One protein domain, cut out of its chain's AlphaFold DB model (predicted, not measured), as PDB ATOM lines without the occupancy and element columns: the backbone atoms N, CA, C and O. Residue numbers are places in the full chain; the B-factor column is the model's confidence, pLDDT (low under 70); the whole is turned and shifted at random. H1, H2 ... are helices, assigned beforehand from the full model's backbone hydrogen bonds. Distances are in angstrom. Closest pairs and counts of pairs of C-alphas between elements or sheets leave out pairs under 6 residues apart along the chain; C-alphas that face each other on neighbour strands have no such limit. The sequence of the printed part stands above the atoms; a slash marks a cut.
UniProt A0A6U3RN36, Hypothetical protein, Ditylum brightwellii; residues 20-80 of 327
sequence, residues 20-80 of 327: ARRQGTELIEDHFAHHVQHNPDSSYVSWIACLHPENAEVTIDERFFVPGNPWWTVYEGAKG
ATOM      1  N   ALA A  20      39.125   8.751   6.941       88.31
ATOM      2  CA  ALA A  20      40.464   8.501   7.470       88.31
ATOM      3  C   ALA A  20      40.697   9.212   8.817       88.31
ATOM      4  O   ALA A  20      41.270   8.624   9.735       88.31
ATOM      5  N   ARG A  21      40.213  10.454   8.970       92.50
ATOM      6  CA  ARG A  21      40.255  11.178  10.254       92.50
ATOM      7  C   ARG A  21      39.412  10.488  11.325       92.50
ATOM      8  O   ARG A  21      39.863  10.389  12.464       92.50
ATOM      9  N   ARG A  22      38.229   9.979  10.964       94.69
ATOM     10  CA  ARG A  22      37.357   9.213  11.866       94.69
ATOM     11  C   ARG A  22      38.055   7.944  12.355       94.69
ATOM     12  O   ARG A  22      38.186   7.766  13.556       94.69
ATOM     13  N   GLN A  23      38.581   7.131  11.438       93.25
ATOM     14  CA  GLN A  23      39.309   5.900  11.774       93.25
ATOM     15  C   GLN A  23      40.557   6.172  12.623       93.25
ATOM     16  O   GLN A  23      40.837   5.440  13.567       93.25
ATOM     17  N   GLY A  24      41.299   7.240  12.310       92.25
ATOM     18  CA  GLY A  24      42.440   7.663  13.119       92.25
ATOM     19  C   GLY A  24      42.037   8.055  14.541       92.25
ATOM     20  O   GLY A  24      42.723   7.687  15.485       92.25
ATOM     21  N   THR A  25      40.909   8.752  14.697       94.38
ATOM     22  CA  THR A  25      40.384   9.151  16.014       94.38
ATOM     23  C   THR A  25      39.911   7.938  16.815       94.38
ATOM     24  O   THR A  25      40.297   7.810  17.969       94.38
ATOM     25  N   GLU A  26      39.182   7.004  16.193       94.88
ATOM     26  CA  GLU A  26      38.738   5.753  16.838       94.88
ATOM     27  C   GLU A  26      39.922   4.935  17.373       94.88
ATOM     28  O   GLU A  26      39.888   4.453  18.500       94.88
ATOM     29  N   LEU A  27      41.018   4.842  16.610       95.19
ATOM     30  CA  LEU A  27      42.229   4.151  17.063       95.19
ATOM     31  C   LEU A  27      42.869   4.837  18.285       95.19
ATOM     32  O   LEU A  27      43.362   4.157  19.186       95.19
ATOM     33  N   ILE A  28      42.883   6.174  18.312       95.38
ATOM     34  CA  ILE A  28      43.417   6.954  19.437       95.38
ATOM     35  C   ILE A  28      42.536   6.765  20.682       95.38
ATOM     36  O   ILE A  28      43.068   6.572  21.776       95.38
ATOM     37  N   GLU A  29      41.211   6.780  20.518       95.12
ATOM     38  CA  GLU A  29      40.234   6.537  21.588       95.12
ATOM     39  C   GLU A  29      40.370   5.130  22.180       95.12
ATOM     40  O   GLU A  29      40.474   4.996  23.399       95.12
ATOM     41  N   ASP A  30      40.454   4.097  21.337       94.50
ATOM     42  CA  ASP A  30      40.657   2.710  21.770       94.50
ATOM     43  C   ASP A  30      41.972   2.553  22.547       94.50
ATOM     44  O   ASP A  30      42.008   1.932  23.616       94.50
ATOM     45  N   HIS A  31      43.055   3.159  22.047       94.69
ATOM     46  CA  HIS A  31      44.351   3.145  22.723       94.69
ATOM     47  C   HIS A  31      44.292   3.857  24.085       94.69
ATOM     48  O   HIS A  31      44.831   3.354  25.073       94.69
ATOM     49  N   PHE A  32      43.614   5.008  24.171       95.19
ATOM     50  CA  PHE A  32      43.432   5.723  25.435       95.19
ATOM     51  C   PHE A  32      42.596   4.930  26.438       95.19
ATOM     52  O   PHE A  32      42.973   4.817  27.605       95.19
ATOM     53  N   ALA A  33      41.474   4.364  25.992       94.31
ATOM     54  CA  ALA A  33      40.577   3.584  26.833       94.31
ATOM     55  C   ALA A  33      41.306   2.381  27.446       94.31
ATOM     56  O   ALA A  33      41.200   2.143  28.652       94.31
ATOM     57  N   HIS A  34      42.102   1.675  26.636       93.44
ATOM     58  CA  HIS A  34      42.954   0.592  27.113       93.44
ATOM     59  C   HIS A  34      43.978   1.078  28.149       93.44
ATOM     60  O   HIS A  34      44.138   0.453  29.197       93.44
ATOM     61  N   HIS A  35      44.641   2.212  27.895       93.44
ATOM     62  CA  HIS A  35      45.633   2.786  28.807       93.44
ATOM     63  C   HIS A  35      45.036   3.174  30.164       93.44
ATOM     64  O   HIS A  35      45.554   2.780  31.204       93.44
ATOM     65  N   VAL A  36      43.918   3.905  30.174       94.25
ATOM     66  CA  VAL A  36      43.258   4.368  31.410       94.25
ATOM     67  C   VAL A  36      42.671   3.214  32.214       94.25
ATOM     68  O   VAL A  36      42.655   3.274  33.442       94.25
ATOM     69  N   GLN A  37      42.224   2.142  31.553       93.88
ATOM     70  CA  GLN A  37      41.756   0.940  32.242       93.88
ATOM     71  C   GLN A  37      42.842   0.335  33.148       93.88
ATOM     72  O   GLN A  37      42.524  -0.170  34.225       93.88
ATOM     73  N   HIS A  38      44.105   0.402  32.722       94.69
ATOM     74  CA  HIS A  38      45.253  -0.105  33.475       94.69
ATOM     75  C   HIS A  38      45.907   0.980  34.349       94.69
ATOM     76  O   HIS A  38      46.454   0.668  35.406       94.69
ATOM     77  N   ASN A  39      45.774   2.254  33.964       91.75
ATOM     78  CA  ASN A  39      46.414   3.407  34.597       91.75
ATOM     79  C   ASN A  39      45.390   4.536  34.861       91.75
ATOM     80  O   ASN A  39      45.427   5.574  34.189       91.75
ATOM     81  N   PRO A  40      44.471   4.379  35.836       92.88
ATOM     82  CA  PRO A  40      43.352   5.310  36.041       92.88
ATOM     83  C   PRO A  40      43.795   6.742  36.385       92.88
ATOM     84  O   PRO A  40      43.123   7.711  36.028       92.88
ATOM     85  N   ASP A  41      44.959   6.885  37.018       92.00
ATOM     86  CA  ASP A  41      45.524   8.173  37.422       92.00
ATOM     87  C   ASP A  41      46.494   8.762  36.383       92.00
ATOM     88  O   ASP A  41      47.118   9.795  36.634       92.00
ATOM     89  N   SER A  42      46.614   8.149  35.196       89.75
ATOM     90  CA  SER A  42      47.546   8.608  34.165       89.75
ATOM     91  C   SER A  42      47.277  10.059  33.762       89.75
ATOM     92  O   SER A  42      46.134  10.475  33.529       89.75
ATOM     93  N   SER A  43      48.363  10.825  33.643       91.38
ATOM     94  CA  SER A  43      48.361  12.137  32.996       91.38
ATOM     95  C   SER A  43      48.414  11.985  31.471       91.38
ATOM     96  O   SER A  43      48.749  10.909  30.964       91.38
ATOM     97  N   TYR A  44      48.123  13.062  30.733       89.38
ATOM     98  CA  TYR A  44      48.314  13.098  29.277       89.38
ATOM     99  C   TYR A  44      49.763  12.787  28.910       89.38
ATOM    100  O   TYR A  44      50.021  11.993  28.013       89.38
ATOM    101  N   VAL A  45      50.708  13.358  29.660       88.06
ATOM    102  CA  VAL A  45      52.135  13.162  29.411       88.06
ATOM    103  C   VAL A  45      52.530  11.705  29.595       88.06
ATOM    104  O   VAL A  45      53.168  11.132  28.720       88.06
ATOM    105  N   SER A  46      52.089  11.086  30.689       88.06
ATOM    106  CA  SER A  46      52.340   9.669  30.956       88.06
ATOM    107  C   SER A  46      51.759   8.777  29.854       88.06
ATOM    108  O   SER A  46      52.418   7.844  29.419       88.06
ATOM    109  N   TRP A  47      50.562   9.096  29.354       92.19
ATOM    110  CA  TRP A  47      49.947   8.347  28.258       92.19
ATOM    111  C   TRP A  47      50.712   8.489  26.934       92.19
ATOM    112  O   TRP A  47      50.995   7.488  26.276       92.19
ATOM    113  N   ILE A  48      51.100   9.710  26.553       90.12
ATOM    114  CA  ILE A  48      51.888   9.942  25.333       90.12
ATOM    115  C   ILE A  48      53.278   9.299  25.440       90.12
ATOM    116  O   ILE A  48      53.776   8.750  24.459       90.12
ATOM    117  N   ALA A  49      53.889   9.298  26.626       85.38
ATOM    118  CA  ALA A  49      55.159   8.615  26.864       85.38
ATOM    119  C   ALA A  49      55.061   7.090  26.670       85.38
ATOM    120  O   ALA A  49      56.030   6.475  26.237       85.38
ATOM    121  N   CYS A  50      53.901   6.468  26.907       86.00
ATOM    122  CA  CYS A  50      53.705   5.040  26.630       86.00
ATOM    123  C   CYS A  50      53.706   4.710  25.126       86.00
ATOM    124  O   CYS A  50      54.088   3.606  24.748       86.00
ATOM    125  N   LEU A  51      53.328   5.657  24.258       84.00
ATOM    126  CA  LEU A  51      53.406   5.481  22.797       84.00
ATOM    127  C   LEU A  51      54.842   5.546  22.276       84.00
ATOM    128  O   LEU A  51      55.172   4.931  21.262       84.00
ATOM    129  N   HIS A  52      55.674   6.320  22.966       77.31
ATOM    130  CA  HIS A  52      57.061   6.571  22.622       77.31
ATOM    131  C   HIS A  52      57.907   6.391  23.878       77.31
ATOM    132  O   HIS A  52      58.267   7.389  24.504       77.31
ATOM    133  N   PRO A  53      58.224   5.147  24.276       68.12
ATOM    134  CA  PRO A  53      59.020   4.892  25.474       68.12
ATOM    135  C   PRO A  53      60.393   5.580  25.415       68.12
ATOM    136  O   PRO A  53      60.953   5.920  26.452       68.12
ATOM    137  N   GLU A  54      60.905   5.874  24.213       65.94
ATOM    138  CA  GLU A  54      62.085   6.717  24.003       65.94
ATOM    139  C   GLU A  54      61.940   8.164  24.520       65.94
ATOM    140  O   GLU A  54      62.947   8.819  24.780       65.94
ATOM    141  N   ASN A  55      60.711   8.656  24.696       61.19
ATOM    142  CA  ASN A  55      60.386   9.997  25.179       61.19
ATOM    143  C   ASN A  55      60.011  10.026  26.667       61.19
ATOM    144  O   ASN A  55      59.678  11.093  27.175       61.19
ATOM    145  N   ALA A  56      60.069   8.900  27.386       62.16
ATOM    146  CA  ALA A  56      59.737   8.864  28.813       62.16
ATOM    147  C   ALA A  56      60.633   9.788  29.667       62.16
ATOM    148  O   ALA A  56      60.222  10.235  30.735       62.16
ATOM    149  N   GLU A  57      61.837  10.103  29.179       63.88
ATOM    150  CA  GLU A  57      62.785  11.035  29.808       63.88
ATOM    151  C   GLU A  57      62.752  12.449  29.195       63.88
ATOM    152  O   GLU A  57      63.472  13.338  29.650       63.88
ATOM    153  N   VAL A  58      61.940  12.674  28.157       63.72
ATOM    154  CA  VAL A  58      61.949  13.901  27.354       63.72
ATOM    155  C   VAL A  58      60.744  14.764  27.706       63.72
ATOM    156  O   VAL A  58      59.604  14.303  27.726       63.72
ATOM    157  N   THR A  59      60.990  16.053  27.944       74.06
ATOM    158  CA  THR A  59      59.944  17.076  28.033       74.06
ATOM    159  C   THR A  59      59.067  17.004  26.784       74.06
ATOM    160  O   THR A  59      59.562  17.191  25.671       74.06
ATOM    161  N   ILE A  60      57.772  16.716  26.948       73.81
ATOM    162  CA  ILE A  60      56.855  16.693  25.807       73.81
ATOM    163  C   ILE A  60      56.797  18.093  25.204       73.81
ATOM    164  O   ILE A  60      56.500  19.067  25.890       73.81
ATOM    165  N   ASP A  61      57.078  18.160  23.907       78.81
ATOM    166  CA  ASP A  61      57.023  19.382  23.114       78.81
ATOM    167  C   ASP A  61      55.642  20.051  23.250       78.81
ATOM    168  O   ASP A  61      54.606  19.401  23.080       78.81
ATOM    169  N   GLU A  62      55.614  21.357  23.531       80.44
ATOM    170  CA  GLU A  62      54.382  22.130  23.750       80.44
ATOM    171  C   GLU A  62      53.377  22.012  22.590       80.44
ATOM    172  O   GLU A  62      52.166  22.142  22.781       80.44
ATOM    173  N   ARG A  63      53.850  21.683  21.380       78.44
ATOM    174  CA  ARG A  63      52.996  21.452  20.207       78.44
ATOM    175  C   ARG A  63      52.007  20.296  20.393       78.44
ATOM    176  O   ARG A  63      50.994  20.246  19.694       78.44
ATOM    177  N   PHE A  64      52.249  19.387  21.340       80.44
ATOM    178  CA  PHE A  64      51.306  18.319  21.688       80.44
ATOM    179  C   PHE A  64      50.086  18.797  22.485       80.44
ATOM    180  O   PHE A  64      49.129  18.033  22.601       80.44
ATOM    181  N   PHE A  65      50.094  20.040  22.975       83.19
ATOM    182  CA  PHE A  65      49.003  20.661  23.736       83.19
ATOM    183  C   PHE A  65      48.227  21.708  22.920       83.19
ATOM    184  O   PHE A  65      47.394  22.437  23.456       83.19
ATOM    185  N   VAL A  66      48.499  21.821  21.616       83.75
ATOM    186  CA  VAL A  66      47.827  22.803  20.758       83.75
ATOM    187  C   VAL A  66      46.365  22.390  20.534       83.75
ATOM    188  O   VAL A  66      46.110  21.241  20.154       83.75
ATOM    189  N   PRO A  67      45.396  23.314  20.699       84.50
ATOM    190  CA  PRO A  67      43.996  23.050  20.388       84.50
ATOM    191  C   PRO A  67      43.813  22.513  18.962       84.50
ATOM    192  O   PRO A  67      44.325  23.083  18.000       84.50
ATOM    193  N   GLY A  68      43.069  21.414  18.829       85.31
ATOM    194  CA  GLY A  68      42.863  20.714  17.557       85.31
ATOM    195  C   GLY A  68      43.847  19.572  17.285       85.31
ATOM    196  O   GLY A  68      43.697  18.880  16.279       85.31
ATOM    197  N   ASN A  69      44.823  19.328  18.169       90.25
ATOM    198  CA  ASN A  69      45.577  18.078  18.146       90.25
ATOM    199  C   ASN A  69      44.638  16.907  18.514       90.25
ATOM    200  O   ASN A  69      44.072  16.920  19.609       90.25
ATOM    201  N   PRO A  70      44.483  15.886  17.648       91.31
ATOM    202  CA  PRO A  70      43.539  14.792  17.881       91.31
ATOM    203  C   PRO A  70      43.837  14.002  19.163       91.31
ATOM    204  O   PRO A  70      42.904  13.575  19.838       91.31
ATOM    205  N   TRP A  71      45.108  13.861  19.551       92.75
ATOM    206  CA  TRP A  71      45.498  13.170  20.784       92.75
ATOM    207  C   TRP A  71      45.054  13.937  22.028       92.75
ATOM    208  O   TRP A  71      44.481  13.358  22.951       92.75
ATOM    209  N   TRP A  72      45.269  15.254  22.028       92.38
ATOM    210  CA  TRP A  72      44.838  16.129  23.115       92.38
ATOM    211  C   TRP A  72      43.311  16.169  23.226       92.38
ATOM    212  O   TRP A  72      42.771  16.030  24.319       92.38
ATOM    213  N   THR A  73      42.607  16.264  22.093       92.75
ATOM    214  CA  THR A  73      41.136  16.271  22.054       92.75
ATOM    215  C   THR A  73      40.528  14.995  22.637       92.75
ATOM    216  O   THR A  73      39.570  15.085  23.405       92.75
ATOM    217  N   VAL A  74      41.084  13.819  22.328       93.88
ATOM    218  CA  VAL A  74      40.620  12.549  22.912       93.88
ATOM    219  C   VAL A  74      40.858  12.515  24.423       93.88
ATOM    220  O   VAL A  74      39.959  12.143  25.179       93.88
ATOM    221  N   TYR A  75      42.034  12.954  24.878       92.81
ATOM    222  CA  TYR A  75      42.357  13.001  26.304       92.81
ATOM    223  C   TYR A  75      41.414  13.924  27.089       92.81
ATOM    224  O   TYR A  75      40.853  13.513  28.108       92.81
ATOM    225  N   GLU A  76      41.211  15.156  26.609       91.31
ATOM    226  CA  GLU A  76      40.296  16.119  27.232       91.31
ATOM    227  C   GLU A  76      38.853  15.610  27.231       91.31
ATOM    228  O   GLU A  76      38.171  15.692  28.251       91.31
ATOM    229  N   GLY A  77      38.394  15.036  26.112       91.00
ATOM    230  CA  GLY A  77      37.035  14.511  25.989       91.00
ATOM    231  C   GLY A  77      36.731  13.386  26.981       91.00
ATOM    232  O   GLY A  77      35.623  13.306  27.509       91.00
ATOM    233  N   ALA A  78      37.716  12.538  27.275       89.38
ATOM    234  CA  ALA A  78      37.524  11.355  28.103       89.38
ATOM    235  C   ALA A  78      37.724  11.590  29.615       89.38
ATOM    236  O   ALA A  78      37.123  10.880  30.423       89.38
ATOM    237  N   LYS A  79      38.514  12.589  30.034       83.06
ATOM    238  CA  LYS A  79      38.716  12.924  31.465       83.06
ATOM    239  C   LYS A  79      37.598  13.792  32.073       83.06
ATOM    240  O   LYS A  79      37.632  14.043  33.278       83.06
ATOM    241  N   GLY A  80      36.584  14.188  31.294       72.88
ATOM    242  CA  GLY A  80      35.527  15.108  31.745       72.88
ATOM    243  C   GLY A  80      36.059  16.533  31.917       72.88
ATOM    244  O   GLY A  80      37.165  16.801  31.473       72.88
TER     245      GLY A  80
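This is residues 20 to 80 of the 327 residues of the protein "Hypothetical protein" of Ditylum brightwellii (UniProt A0A6U3RN36). The long helix H1 makes one side of this domain, and H4 crosses it at a slant; H2 stands crosswise to H1 beside this pair, without clearly touching either helix. From H2 the loop of residues 52 to 61 swings away from H1, and the chain returns through the short H3 to H4. The printed part has 61 residues, with four named helices in the order H1, H2, H3, H4 and no named strand; the class is all helix. It is compact, with a radius of gyration of the C-alphas of 11.4 A, and spans 31 by 26 by 21 A.

Find C-alpha 20 at (40.464, 8.501, 7.470); from there H1, residues 20 to 38, runs 27.8 A to C-alpha 38 at (45.253, -0.105, 33.475). H4, residues 70 to 79, covers 14.5 A and ends at C-alpha 79, (38.716, 12.924, 31.465). Between them along the chain look for H2, residues 44 to 51, 11.2 A, and H3, residues 62 to 65, 5.6 A.

Start at H1, which touches H4 with residues 25 to 32 alone; the closest C-alphas, of Glu 29 and Val 74, are 6.2 A apart. They run the same way at a steep tilt of 43 degrees. H2 is close to H1 but not clearly touching, about perpendicular at 77 degrees, with the closest C-alphas, of His 35 and Trp 47, 7.1 A apart. H2 is also close to H4 but not clearly touching; the closest C-alphas, of Tyr 44 and Tyr 75, are 6.7 A apart. H3 and H4 only just touch, and only at the corner by their link, with 3 pairs of C-alphas within 8 A, the closest being those of Phe 65 and Trp 72 at 6.2 A. H2 and H3 are near each other; H1 and H3 are apart. Every O i to N i+4 pair is within hydrogen-bond range in H4, against 14 of 15 in H1 and 3 of 4 in H2; H3 is too short for such a pair.

The two C-alphas farthest apart, of Ala 20 and Glu 57, are 31.7 A apart. The printed part has no cut and no long link. Look for low confidence at residues 53 to 58, under 70; the mean pLDDT of the printed part is 86.6.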